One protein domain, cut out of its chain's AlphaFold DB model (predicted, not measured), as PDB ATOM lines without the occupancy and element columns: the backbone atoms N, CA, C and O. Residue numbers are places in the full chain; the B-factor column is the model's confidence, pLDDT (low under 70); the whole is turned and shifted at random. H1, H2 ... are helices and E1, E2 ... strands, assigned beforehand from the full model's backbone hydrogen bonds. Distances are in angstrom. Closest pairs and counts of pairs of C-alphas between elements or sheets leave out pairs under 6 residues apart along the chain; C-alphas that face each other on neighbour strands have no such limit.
ATOM      1  N   ARG A   4      -7.724  -5.200  -7.949       85.50
ATOM      2  CA  ARG A   4      -7.788  -6.342  -7.019       85.50
ATOM      3  C   ARG A   4      -7.081  -6.048  -5.689       85.50
ATOM      4  O   ARG A   4      -7.453  -6.624  -4.678       85.50
ATOM      5  N   GLY A   5      -6.087  -5.159  -5.697       87.12
ATOM      6  CA  GLY A   5      -5.411  -4.652  -4.503       87.12
ATOM      7  C   GLY A   5      -6.119  -3.468  -3.834       87.12
ATOM      8  O   GLY A   5      -5.528  -2.856  -2.953       87.12
ATOM      9  N   GLY A   6      -7.345  -3.122  -4.250       88.62
ATOM     10  CA  GLY A   6      -8.139  -2.056  -3.633       88.62
ATOM     11  C   GLY A   6      -7.904  -0.653  -4.196       88.62
ATOM     12  O   GLY A   6      -8.391   0.311  -3.620       88.62
ATOM     13  N   TYR A   7      -7.178  -0.510  -5.310       88.19
ATOM     14  CA  TYR A   7      -7.111   0.773  -6.012       88.19
ATOM     15  C   TYR A   7      -8.474   1.118  -6.629       88.19
ATOM     16  O   TYR A   7      -9.028   0.329  -7.397       88.19
ATOM     17  N   ASP A   8      -8.984   2.302  -6.304       88.19
ATOM     18  CA  ASP A   8     -10.344   2.764  -6.602       88.19
ATOM     19  C   ASP A   8     -10.425   3.759  -7.774       88.19
ATOM     20  O   ASP A   8     -11.518   4.180  -8.136       88.19
ATOM     21  N   GLY A   9      -9.291   4.131  -8.377       84.25
ATOM     22  CA  GLY A   9      -9.244   5.126  -9.456       84.25
ATOM     23  C   GLY A   9      -9.191   6.582  -8.981       84.25
ATOM     24  O   GLY A   9      -9.023   7.477  -9.801       84.25
ATOM     25  N   SER A  10      -9.271   6.845  -7.671       85.56
ATOM     26  CA  SER A  10      -9.366   8.212  -7.126       85.56
ATOM     27  C   SER A  10      -8.088   9.045  -7.273       85.56
ATOM     28  O   SER A  10      -8.120  10.268  -7.156       85.56
ATOM     29  N   ARG A  11      -6.940   8.393  -7.497       83.06
ATOM     30  CA  ARG A  11      -5.623   9.037  -7.577       83.06
ATOM     31  C   ARG A  11      -4.886   8.607  -8.835       83.06
ATOM     32  O   ARG A  11      -4.915   7.419  -9.135       83.06
ATOM     33  N   PRO A  12      -4.159   9.498  -9.522       81.88
ATOM     34  CA  PRO A  12      -3.342   9.117 -10.670       81.88
ATOM     35  C   PRO A  12      -2.357   7.988 -10.347       81.88
ATOM     36  O   PRO A  12      -1.800   7.924  -9.245       81.88
ATOM     37  N   VAL A  13      -2.094   7.128 -11.328       84.56
ATOM     38  CA  VAL A  13      -1.022   6.131 -11.249       84.56
ATOM     39  C   VAL A  13       0.259   6.731 -11.817       84.56
ATOM     40  O   VAL A  13       0.263   7.279 -12.913       84.56
ATOM     41  N   ARG A  14       1.370   6.595 -11.086       82.38
ATOM     42  CA  ARG A  14       2.715   6.880 -11.604       82.38
ATOM     43  C   ARG A  14       3.389   5.570 -11.981       82.38
ATOM     44  O   ARG A  14       3.676   4.758 -11.104       82.38
ATOM     45  N   LEU A  15       3.626   5.376 -13.271       83.38
ATOM     46  CA  LEU A  15       4.414   4.275 -13.802       83.38
ATOM     47  C   LEU A  15       5.858   4.755 -13.961       83.38
ATOM     48  O   LEU A  15       6.128   5.670 -14.732       83.38
ATOM     49  N   ILE A  16       6.784   4.154 -13.214       79.88
ATOM     50  CA  ILE A  16       8.195   4.553 -13.211       79.88
ATOM     51  C   ILE A  16       9.024   3.412 -13.794       79.88
ATOM     52  O   ILE A  16       9.036   2.302 -13.269       79.88
ATOM     53  N   GLY A  17       9.722   3.715 -14.879       75.50
ATOM     54  CA  GLY A  17      10.669   2.846 -15.562       75.50
ATOM     55  C   GLY A  17      11.338   3.636 -16.679       75.50
ATOM     56  O   GLY A  17      10.771   4.626 -17.142       75.50
ATOM     57  N   CYS A  18      12.540   3.237 -17.101       76.06
ATOM     58  CA  CYS A  18      13.144   3.827 -18.298       76.06
ATOM     59  C   CYS A  18      12.189   3.608 -19.477       76.06
ATOM     60  O   CYS A  18      11.800   2.466 -19.723       76.06
ATOM     61  N   ASP A  19      11.800   4.690 -20.155       71.44
ATOM     62  CA  ASP A  19      10.981   4.647 -21.373       71.44
ATOM     63  C   ASP A  19       9.591   4.007 -21.172       71.44
ATOM     64  O   ASP A  19       8.984   3.468 -22.099       71.44
ATOM     65  N   ALA A  20       9.056   4.056 -19.948       81.38
ATOM     66  CA  ALA A  20       7.772   3.438 -19.608       81.38
ATOM     67  C   ALA A  20       6.566   4.064 -20.340       81.38
ATOM     68  O   ALA A  20       5.507   3.442 -20.422       81.38
ATOM     69  N   GLY A  21       6.722   5.289 -20.849       81.00
ATOM     70  CA  GLY A  21       5.761   5.990 -21.698       81.00
ATOM     71  C   GLY A  21       6.045   5.873 -23.198       81.00
ATOM     72  O   GLY A  21       5.264   6.385 -23.991       81.00
ATOM     73  N   SER A  22       7.125   5.206 -23.609       79.69
ATOM     74  CA  SER A  22       7.571   5.175 -25.013       79.69
ATOM     75  C   SER A  22       6.863   4.108 -25.861       79.69
ATOM     76  O   SER A  22       7.248   3.857 -27.001       79.69
ATOM     77  N   ASN A  23       5.834   3.458 -25.311       80.44
ATOM     78  CA  ASN A  23       4.944   2.528 -26.002       80.44
ATOM     79  C   ASN A  23       3.499   2.667 -25.482       80.44
ATOM     80  O   ASN A  23       3.220   3.408 -24.539       80.44
ATOM     81  N   ASP A  24       2.574   1.896 -26.055       83.69
ATOM     82  CA  ASP A  24       1.143   2.020 -25.751       83.69
ATOM     83  C   ASP A  24       0.715   1.415 -24.401       83.69
ATOM     84  O   ASP A  24      -0.469   1.452 -24.056       83.69
ATOM     85  N   PHE A  25       1.625   0.851 -23.601       88.50
ATOM     86  CA  PHE A  25       1.265   0.203 -22.337       88.50
ATOM     87  C   PHE A  25       0.643   1.184 -21.338       88.50
ATOM     88  O   PHE A  25      -0.392   0.879 -20.745       88.50
ATOM     89  N   ALA A  26       1.225   2.379 -21.175       86.50
ATOM     90  CA  ALA A  26       0.682   3.407 -20.283       86.50
ATOM     91  C   ALA A  26      -0.738   3.828 -20.705       86.50
ATOM     92  O   ALA A  26      -1.625   4.001 -19.865       86.50
ATOM     93  N   GLN A  27      -0.979   3.894 -22.016       83.50
ATOM     94  CA  GLN A  27      -2.283   4.202 -22.591       83.50
ATOM     95  C   GLN A  27      -3.302   3.077 -22.337       83.50
ATOM     96  O   GLN A  27      -4.435   3.333 -21.928       83.50
ATOM     97  N   GLN A  28      -2.907   1.819 -22.547       89.25
ATOM     98  CA  GLN A  28      -3.749   0.655 -22.256       89.25
ATOM     99  C   GLN A  28      -4.082   0.563 -20.764       89.25
ATOM    100  O   GLN A  28      -5.225   0.283 -20.401       89.25
ATOM    101  N   LEU A  29      -3.107   0.853 -19.897       88.38
ATOM    102  CA  LEU A  29      -3.296   0.877 -18.454       88.38
ATOM    103  C   LEU A  29      -4.284   1.970 -18.034       88.38
ATOM    104  O   LEU A  29      -5.182   1.685 -17.247       88.38
ATOM    105  N   SER A  30      -4.161   3.178 -18.591       86.19
ATOM    106  CA  SER A  30      -5.085   4.291 -18.334       86.19
ATOM    107  C   SER A  30      -6.531   3.900 -18.647       86.19
ATOM    108  O   SER A  30      -7.401   3.978 -17.778       86.19
ATOM    109  N   ARG A  31      -6.773   3.330 -19.837       88.38
ATOM    110  CA  ARG A  31      -8.103   2.834 -20.239       88.38
ATOM    111  C   ARG A  31      -8.616   1.707 -19.345       88.38
ATOM    112  O   ARG A  31      -9.800   1.658 -19.037       88.38
ATOM    113  N   HIS A  32      -7.744   0.784 -18.942       89.94
ATOM    114  CA  HIS A  32      -8.132  -0.344 -18.093       89.94
ATOM    115  C   HIS A  32      -8.480   0.087 -16.663       89.94
ATOM    116  O   HIS A  32      -9.330  -0.524 -16.012       89.94
ATOM    117  N   LEU A  33      -7.792   1.106 -16.152       87.56
ATOM    118  CA  LEU A  33      -8.004   1.614 -14.803       87.56
ATOM    119  C   LEU A  33      -9.096   2.676 -14.727       87.56
ATOM    120  O   LEU A  33      -9.610   2.867 -13.626       87.56
ATOM    121  N   ASP A  34      -9.456   3.297 -15.853       86.44
ATOM    122  CA  ASP A  34     -10.271   4.515 -15.910       86.44
ATOM    123  C   ASP A  34      -9.676   5.616 -15.017       86.44
ATOM    124  O   ASP A  34     -10.334   6.200 -14.161       86.44
ATOM    125  N   ALA A  35      -8.361   5.806 -15.142       84.00
ATOM    126  CA  ALA A  35      -7.609   6.742 -14.320       84.00
ATOM    127  C   ALA A  35      -6.376   7.278 -15.062       84.00
ATOM    128  O   ALA A  35      -5.771   6.540 -15.848       84.00
ATOM    129  N   PRO A  36      -5.940   8.521 -14.782       81.69
ATOM    130  CA  PRO A  36      -4.731   9.075 -15.380       81.69
ATOM    131  C   PRO A  36      -3.483   8.243 -15.047       81.69
ATOM    132  O   PRO A  36      -3.283   7.835 -13.897       81.69
ATOM    133  N   VAL A  37      -2.615   8.044 -16.044       81.75
ATOM    134  CA  VAL A  37      -1.316   7.371 -15.894       81.75
ATOM    135  C   VAL A  37      -0.207   8.332 -16.304       81.75
ATOM    136  O   VAL A  37      -0.155   8.772 -17.448       81.75
ATOM    137  N   LEU A  38       0.696   8.628 -15.372       80.75
ATOM    138  CA  LEU A  38       1.931   9.369 -15.620       80.75
ATOM    139  C   LEU A  38       3.051   8.378 -15.923       80.75
ATOM    140  O   LEU A  38       3.335   7.523 -15.079       80.75
ATOM    141  N   ALA A  39       3.694   8.501 -17.083       80.69
ATOM    142  CA  ALA A  39       4.807   7.645 -17.480       80.69
ATOM    143  C   ALA A  39       5.885   8.462 -18.222       80.69
ATOM    144  O   ALA A  39       5.539   9.232 -19.115       80.69
ATOM    145  N   PRO A  40       7.175   8.327 -17.871       75.12
ATOM    146  CA  PRO A  40       8.259   9.033 -18.550       75.12
ATOM    147  C   PRO A  40       8.538   8.437 -19.940       75.12
ATOM    148  O   PRO A  40       8.613   7.219 -20.097       75.12
ATOM    149  N   THR A  41       8.745   9.300 -20.937       74.88
ATOM    150  CA  THR A  41       9.166   8.938 -22.311       74.88
ATOM    151  C   THR A  41      10.687   8.905 -22.487       74.88
ATOM    152  O   THR A  41      11.190   8.619 -23.570       74.88
ATOM    153  N   LYS A  42      11.421   9.213 -21.414       75.19
ATOM    154  CA  LYS A  42      12.883   9.255 -21.355       75.19
ATOM    155  C   LYS A  42      13.383   8.413 -20.171       75.19
ATOM    156  O   LYS A  42      12.570   7.979 -19.342       75.19
ATOM    157  N   PRO A  43      14.701   8.163 -20.047       74.44
ATOM    158  CA  PRO A  43      15.273   7.563 -18.848       74.44
ATOM    159  C   PRO A  43      14.814   8.273 -17.572       74.44
ATOM    160  O   PRO A  43      14.804   9.500 -17.510       74.44
ATOM    161  N   ALA A  44      14.471   7.489 -16.551       75.50
ATOM    162  CA  ALA A  44      14.008   7.991 -15.265       75.50
ATOM    163  C   ALA A  44      14.778   7.349 -14.106       75.50
ATOM    164  O   ALA A  44      15.146   6.174 -14.175       75.50
ATOM    165  N   TRP A  45      14.983   8.110 -13.034       68.88
ATOM    166  CA  TRP A  45      15.598   7.649 -11.788       68.88
ATOM    167  C   TRP A  45      14.951   8.335 -10.586       68.88
ATOM    168  O   TRP A  45      14.194   9.303 -10.714       68.88
ATOM    169  N   THR A  46      15.246   7.794  -9.409       70.94
ATOM    170  CA  THR A  46      14.845   8.354  -8.123       70.94
ATOM    171  C   THR A  46      16.061   8.665  -7.283       70.94
ATOM    172  O   THR A  46      17.009   7.883  -7.275       70.94
ATOM    173  N   ASP A  47      16.012   9.752  -6.528       62.31
ATOM    174  CA  ASP A  47      16.998   9.980  -5.478       62.31
ATOM    175  C   ASP A  47      16.624   9.283  -4.158       62.31
ATOM    176  O   ASP A  47      15.595   8.611  -4.043       62.31
ATOM    177  N   SER A  48      17.461   9.466  -3.136       60.72
ATOM    178  CA  SER A  48      17.263   8.906  -1.794       60.72
ATOM    179  C   SER A  48      16.023   9.435  -1.059       60.72
ATOM    180  O   SER A  48      15.577   8.804  -0.104       60.72
ATOM    181  N   HIS A  49      15.439  10.550  -1.507       60.75
ATOM    182  CA  HIS A  49      14.203  11.121  -0.965       60.75
ATOM    183  C   HIS A  49      12.957  10.656  -1.742       60.75
ATOM    184  O   HIS A  49      11.846  11.110  -1.463       60.75
ATOM    185  N   GLY A  50      13.119   9.756  -2.719       63.78
ATOM    186  CA  GLY A  50      12.027   9.224  -3.535       63.78
ATOM    187  C   GLY A  50      11.498  10.209  -4.580       63.78
ATOM    188  O   GLY A  50      10.403  10.008  -5.114       63.78
ATOM    189  N   ARG A  51      12.244  11.279  -4.883       69.31
ATOM    190  CA  ARG A  51      11.892  12.240  -5.936       69.31
ATOM    191  C   ARG A  51      12.214  11.615  -7.292       69.31
ATOM    192  O   ARG A  51      13.288  11.051  -7.450       69.31
ATOM    193  N   VAL A  52      11.286  11.701  -8.249       72.94
ATOM    194  CA  VAL A  52      11.446  11.139  -9.605       72.94
ATOM    195  C   VAL A  52      11.886  12.230 -10.570       72.94
ATOM    196  O   VAL A  52      11.300  13.316 -10.568       72.94
ATOM    197  N   PHE A  53      12.858  11.895 -11.413       71.00
ATOM    198  CA  PHE A  53      13.416  12.757 -12.449       71.00
ATOM    199  C   PHE A  53      13.463  12.031 -13.794       71.00
ATOM    200  O   PHE A  53      13.477  10.798 -13.834       71.00
ATOM    201  N   THR A  54      13.470  12.796 -14.886       70.75
ATOM    202  CA  THR A  54      13.549  12.287 -16.261       70.75
ATOM    203  C   THR A  54      14.304  13.273 -17.152       70.75
ATOM    204  O   THR A  54      14.107  14.481 -17.035       70.75
ATOM    205  N   SER A  55      15.181  12.784 -18.029       67.81
ATOM    206  CA  SER A  55      15.984  13.624 -18.931       67.81
ATOM    207  C   SER A  55      16.467  12.844 -20.150       67.81
ATOM    208  O   SER A  55      16.420  11.615 -20.181       67.81
ATOM    209  N   ASP A  56      17.013  13.562 -21.132       71.06
ATOM    210  CA  ASP A  56      17.849  12.925 -22.149       71.06
ATOM    211  C   ASP A  56      19.145  12.390 -21.497       71.06
ATOM    212  O   ASP A  56      19.662  13.017 -20.566       71.06
ATOM    213  N   PRO A  57      19.670  11.234 -21.939       68.19
ATOM    214  CA  PRO A  57      20.967  10.745 -21.486       68.19
ATOM    215  C   PRO A  57      22.103  11.583 -22.086       68.19
ATOM    216  O   PRO A  57      22.025  12.009 -23.240       68.19
ATOM    217  N   GLU A  58      23.195  11.749 -21.343       71.00
ATOM    218  CA  GLU A  58      24.433  12.311 -21.893       71.00
ATOM    219  C   GLU A  58      25.199  11.244 -22.660       71.00
ATOM    220  O   GLU A  58      25.294  10.085 -22.242       71.00
ATOM    221  N   ILE A  59      25.745  11.656 -23.798       75.69
ATOM    222  CA  ILE A  59      26.680  10.860 -24.581       75.69
ATOM    223  C   ILE A  59      28.080  11.305 -24.171       75.69
ATOM    224  O   ILE A  59      28.470  12.441 -24.436       75.69
ATOM    225  N   LEU A  60      28.821  10.413 -23.522       75.12
ATOM    226  CA  LEU A  60      30.194  10.665 -23.107       75.12
ATOM    227  C   LEU A  60      31.147  10.635 -24.318       75.12
ATOM    228  O   LEU A  60      30.802  10.071 -25.363       75.12
ATOM    229  N   PRO A  61      32.364  11.211 -24.210       79.69
ATOM    230  CA  PRO A  61      33.328  11.253 -25.314       79.69
ATOM    231  C   PRO A  61      33.722   9.880 -25.883       79.69
ATOM    232  O   PRO A  61      34.132   9.788 -27.037       79.69
ATOM    233  N   ASP A  62      33.593   8.814 -25.091       84.12
ATOM    234  CA  ASP A  62      33.840   7.426 -25.495       84.12
ATOM    235  C   ASP A  62      32.630   6.760 -26.192       84.12
ATOM    236  O   ASP A  62      32.688   5.587 -26.561       84.12
ATOM    237  N   GLY A  63      31.533   7.501 -26.389       75.50
ATOM    238  CA  GLY A  63      30.290   7.034 -27.002       75.50
ATOM    239  C   GLY A  63      29.351   6.298 -26.045       75.50
ATOM    240  O   GLY A  63      28.265   5.882 -26.460       75.50
ATOM    241  N   THR A  64      29.723   6.134 -24.775       76.62
ATOM    242  CA  THR A  64      28.835   5.530 -23.781       76.62
ATOM    243  C   THR A  64      27.731   6.500 -23.358       76.62
ATOM    244  O   THR A  64      27.853   7.721 -23.461       76.62
ATOM    245  N   ARG A  65      26.596   5.943 -22.921       69.56
ATOM    246  CA  ARG A  65      25.447   6.711 -22.427       69.56
ATOM    247  C   ARG A  65      25.471   6.736 -20.912       69.56
ATOM    248  O   ARG A  65      25.272   5.684 -20.302       69.56
ATOM    249  N   SER A  66      25.614   7.920 -20.327       66.62
ATOM    250  CA  SER A  66      25.373   8.084 -18.901       66.62
ATOM    251  C   SER A  66      23.941   8.539 -18.648       66.62
ATOM    252  O   SER A  66      23.437   9.483 -19.258       66.62
ATOM    253  N   LYS A  67      23.268   7.841 -17.732       60.50
ATOM    254  CA  LYS A  67      21.934   8.224 -17.247       60.50
ATOM    255  C   LYS A  67      22.016   9.280 -16.138       60.50
ATOM    256  O   LYS A  67      20.987   9.793 -15.710       60.50
ATOM    257  N   THR A  68      23.223   9.561 -15.649       61.28
ATOM    258  CA  THR A  68      23.482  10.393 -14.472       61.28
ATOM    259  C   THR A  68      24.872  11.023 -14.598       61.28
ATOM    260  O   THR A  68      25.819  10.332 -14.962       61.28
ATOM    261  N   GLY A  69      25.007  12.319 -14.343       63.31
ATOM    262  CA  GLY A  69      26.299  12.983 -14.217       63.31
ATOM    263  C   GLY A  69      27.005  12.610 -12.910       63.31
ATOM    264  O   GLY A  69      26.454  11.908 -12.057       63.31
ATOM    265  N   ASP A  70      28.223  13.118 -12.731       63.72
ATOM    266  CA  ASP A  70      29.045  12.869 -11.534       63.72
ATOM    267  C   ASP A  70      28.397  13.378 -10.233       63.72
ATOM    268  O   ASP A  70      28.743  12.943  -9.136       63.72
ATOM    269  N   ASP A  71      27.428  14.286 -10.350       62.09
ATOM    270  CA  ASP A  71      26.664  14.860  -9.243       62.09
ATOM    271  C   ASP A  71      25.478  13.993  -8.783       62.09
ATOM    272  O   ASP A  71      24.758  14.373  -7.858       62.09
ATOM    273  N   GLY A  72      25.262  12.825  -9.398       57.56
ATOM    274  CA  GLY A  72      24.158  11.934  -9.046       57.56
ATOM    275  C   GLY A  72      22.793  12.371  -9.595       57.56
ATOM    276  O   GLY A  72      21.786  11.725  -9.293       57.56
ATOM    277  N   PHE A  73      22.743  13.414 -10.430       58.38
ATOM    278  CA  PHE A  73      21.548  13.853 -11.154       58.38
ATOM    279  C   PHE A  73      21.706  13.619 -12.651       58.38
ATOM    280  O   PHE A  73      22.804  13.379 -13.138       58.38
ATOM    281  N   ALA A  74      20.623  13.673 -13.428       59.31
ATOM    282  CA  ALA A  74      20.814  13.621 -14.867       59.31
ATOM    283  C   ALA A  74      21.602  14.819 -15.389       59.31
ATOM    284  O   ALA A  74      21.376  15.949 -14.935       59.31
ATOM    285  N   PRO A  75      22.365  14.593 -16.461       59.31
ATOM    286  CA  PRO A  75      22.873  15.655 -17.309       59.31
ATOM    287  C   PRO A  75      21.745  16.615 -17.721       59.31
ATOM    288  O   PRO A  75      20.689  16.200 -18.198       59.31
ATOM    289  N   GLY A  76      21.950  17.912 -17.488       58.06
ATOM    290  CA  GLY A  76      20.946  18.950 -17.753       58.06
ATOM    291  C   GLY A  76      19.910  19.170 -16.642       58.06
ATOM    292  O   GLY A  76      19.053  20.040 -16.796       58.06
ATOM    293  N   THR A  77      19.984  18.457 -15.508       58.56
ATOM    294  CA  THR A  77      19.163  18.777 -14.326       58.56
ATOM    295  C   THR A  77      19.600  20.126 -13.762       58.56
ATOM    296  O   THR A  77      20.702  20.249 -13.222       58.56
ATOM    297  N   HIS A  78      18.735  21.134 -13.873       60.19
ATOM    298  CA  HIS A  78      18.992  22.461 -13.328       60.19
ATOM    299  C   HIS A  78      19.107  22.430 -11.802       60.19
ATOM    300  O   HIS A  78      18.355  21.724 -11.137       60.19
ATOM    301  N   ASP A  79      19.986  23.265 -11.240       63.75
ATOM    302  CA  ASP A  79      20.244  23.315  -9.793       63.75
ATOM    303  C   ASP A  79      18.975  23.496  -8.955       63.75
ATOM    304  O   ASP A  79      18.781  22.810  -7.959       63.75
ATOM    305  N   LYS A  80      18.046  24.342  -9.412       56.44
ATOM    306  CA  LYS A  80      16.744  24.549  -8.753       56.44
ATOM    307  C   LYS A  80      15.901  23.272  -8.656       56.44
ATOM    308  O   LYS A  80      15.112  23.136  -7.728       56.44
ATOM    309  N   ASP A  81      16.060  22.347  -9.599       52.44
ATOM    310  CA  ASP A  81      15.293  21.105  -9.662       52.44
ATOM    311  C   ASP A  81      15.955  20.005  -8.817       52.44
ATOM    312  O   ASP A  81      15.271  19.091  -8.357       52.44
ATOM    313  N   ARG A  82      17.251  20.149  -8.500       56.31
ATOM    314  CA  ARG A  82      17.989  19.270  -7.574       56.31
ATOM    315  C   ARG A  82      17.424  19.322  -6.154       56.31
ATOM    316  O   ARG A  82      17.523  18.338  -5.424       56.31
ATOM    317  N   ASP A  83      16.724  20.402  -5.803       49.97
ATOM    318  CA  ASP A  83      16.065  20.601  -4.507       49.97
ATOM    319  C   ASP A  83      14.531  20.410  -4.555       49.97
ATOM    320  O   ASP A  83      13.908  20.143  -3.525       49.97
ATOM    321  N   ALA A  84      13.904  20.444  -5.739       43.22
ATOM    322  CA  ALA A  84      12.478  20.764  -5.859       43.22
ATOM    323  C   ALA A  84      11.447  19.641  -5.648       43.22
ATOM    324  O   ALA A  84      10.274  19.975  -5.519       43.22
ATOM    325  N   GLY A  85      11.789  18.351  -5.564       41.38
ATOM    326  CA  GLY A  85      10.750  17.356  -5.232       41.38
ATOM    327  C   GLY A  85       9.710  17.140  -6.322       41.38
ATOM    328  O   GLY A  85       8.652  17.747  -6.289       41.38
ATOM    329  N   VAL A  86       9.962  16.161  -7.198       38.84
ATOM    330  CA  VAL A  86       9.091  15.739  -8.313       38.84
ATOM    331  C   VAL A  86       9.151  16.694  -9.506       38.84
ATOM    332  O   VAL A  86       8.392  17.650  -9.617       38.84
ATOM    333  N   GLY A  87      10.019  16.340 -10.452       38.84
ATOM    334  CA  GLY A  87       9.993  16.832 -11.822       38.84
ATOM    335  C   GLY A  87       9.901  15.639 -12.765       38.84
ATOM    336  O   GLY A  87      10.904  15.217 -13.332       38.84
ATOM    337  N   ILE A  88       8.707  15.057 -12.921       41.91
ATOM    338  CA  ILE A  88       8.451  14.252 -14.118       41.91
ATOM    339  C   ILE A  88       8.114  15.265 -15.207       41.91
ATOM    340  O   ILE A  88       7.012  15.810 -15.214       41.91
ATOM    341  N   THR A  89       9.051  15.536 -16.116       40.50
ATOM    342  CA  THR A  89       8.706  16.127 -17.409       40.50
ATOM    343  C   THR A  89       7.915  15.073 -18.163       40.50
ATOM    344  O   THR A  89       8.467  14.159 -18.773       40.50
ATOM    345  N   VAL A  90       6.600  15.139 -18.015       38.19
ATOM    346  CA  VAL A  90       5.684  14.320 -18.787       38.19
ATOM    347  C   VAL A  90       5.488  15.062 -20.110       38.19
ATOM    348  O   VAL A  90       4.774  16.060 -20.151       38.19
ATOM    349  N   GLU A  91       6.120  14.609 -21.192       38.59
ATOM    350  CA  GLU A  91       5.496  14.782 -22.510       38.59
ATOM    351  C   GLU A  91       4.241  13.909 -22.466       38.59
ATOM    352  O   GLU A  91       4.303  12.694 -22.639       38.59
ATOM    353  N   SER A  92       3.129  14.494 -22.024       40.12
ATOM    354  CA  SER A  92       1.932  13.738 -21.681       40.12
ATOM    355  C   SER A  92       0.794  14.010 -22.636       40.12
ATOM    356  O   SER A  92      -0.077  14.831 -22.355       40.12
ATOM    357  N   ASP A  93       0.703  13.180 -23.662       42.41
ATOM    358  CA  ASP A  93      -0.497  13.093 -24.492       42.41
ATOM    359  C   ASP A  93      -1.653  12.351 -23.774       42.41
ATOM    360  O   ASP A  93      -2.759  12.250 -24.303       42.41
TER     361      ASP A  93
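Overview. This is residues 4 to 93 of the 110 residues of an uncharacterized protein of Lentzea albida (UniProt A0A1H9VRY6). This is an elongated domain of little regular structure, a row of loops with helix H1 near one end, the small hairpin E1 and E2 in the middle, and a looped stretch, residues 58 to 66, at the other end. The 90 printed residues hold H1, E1, E2 and H2 in that order, with 20 residues in named elements of mixed class and an antiparallel sheet E1 - E2. It is only just loose, close to compact, with a radius of gyration of the C-alphas of 14.9 A and spans of 46 by 27 by 22 A.

Along the chain. H1, residues 25 to 33, begins at C-alpha 25 (1.265, 0.203, -22.337) and is 12.0 A long. E1 is residues 44 to 46, 7.2 A, and E2 residues 52 to 54, 7.1 A. H2, residues 79 to 83, 7.3 A, ends at C-alpha 83 (16.065, 20.601, -4.507).

Arrangement. The hairpin E1 and E2 is antiparallel at 153 degrees, with N 53 and O 45 within hydrogen-bond range at 3.0 A. Residues 13 to 14 pair parallel with 37 to 38, and 58 to 59 antiparallel with 65 to 66. H1 is apart from E2 and H2. Every O i to N i+4 pair is within range in H1; in H2 0 of 1 is, and 1 of 2 O i to N i+3 pairs.

Size, cuts and confidence. The C-alphas farthest apart, of Gly 6 and Pro 61, are 48.6 A apart. The printed part has no cut; the link E2 to H2, 24 residues, is long. Mean pLDDT of the printed part is 70.5, with 37 residues under 70, among them 65 to 93.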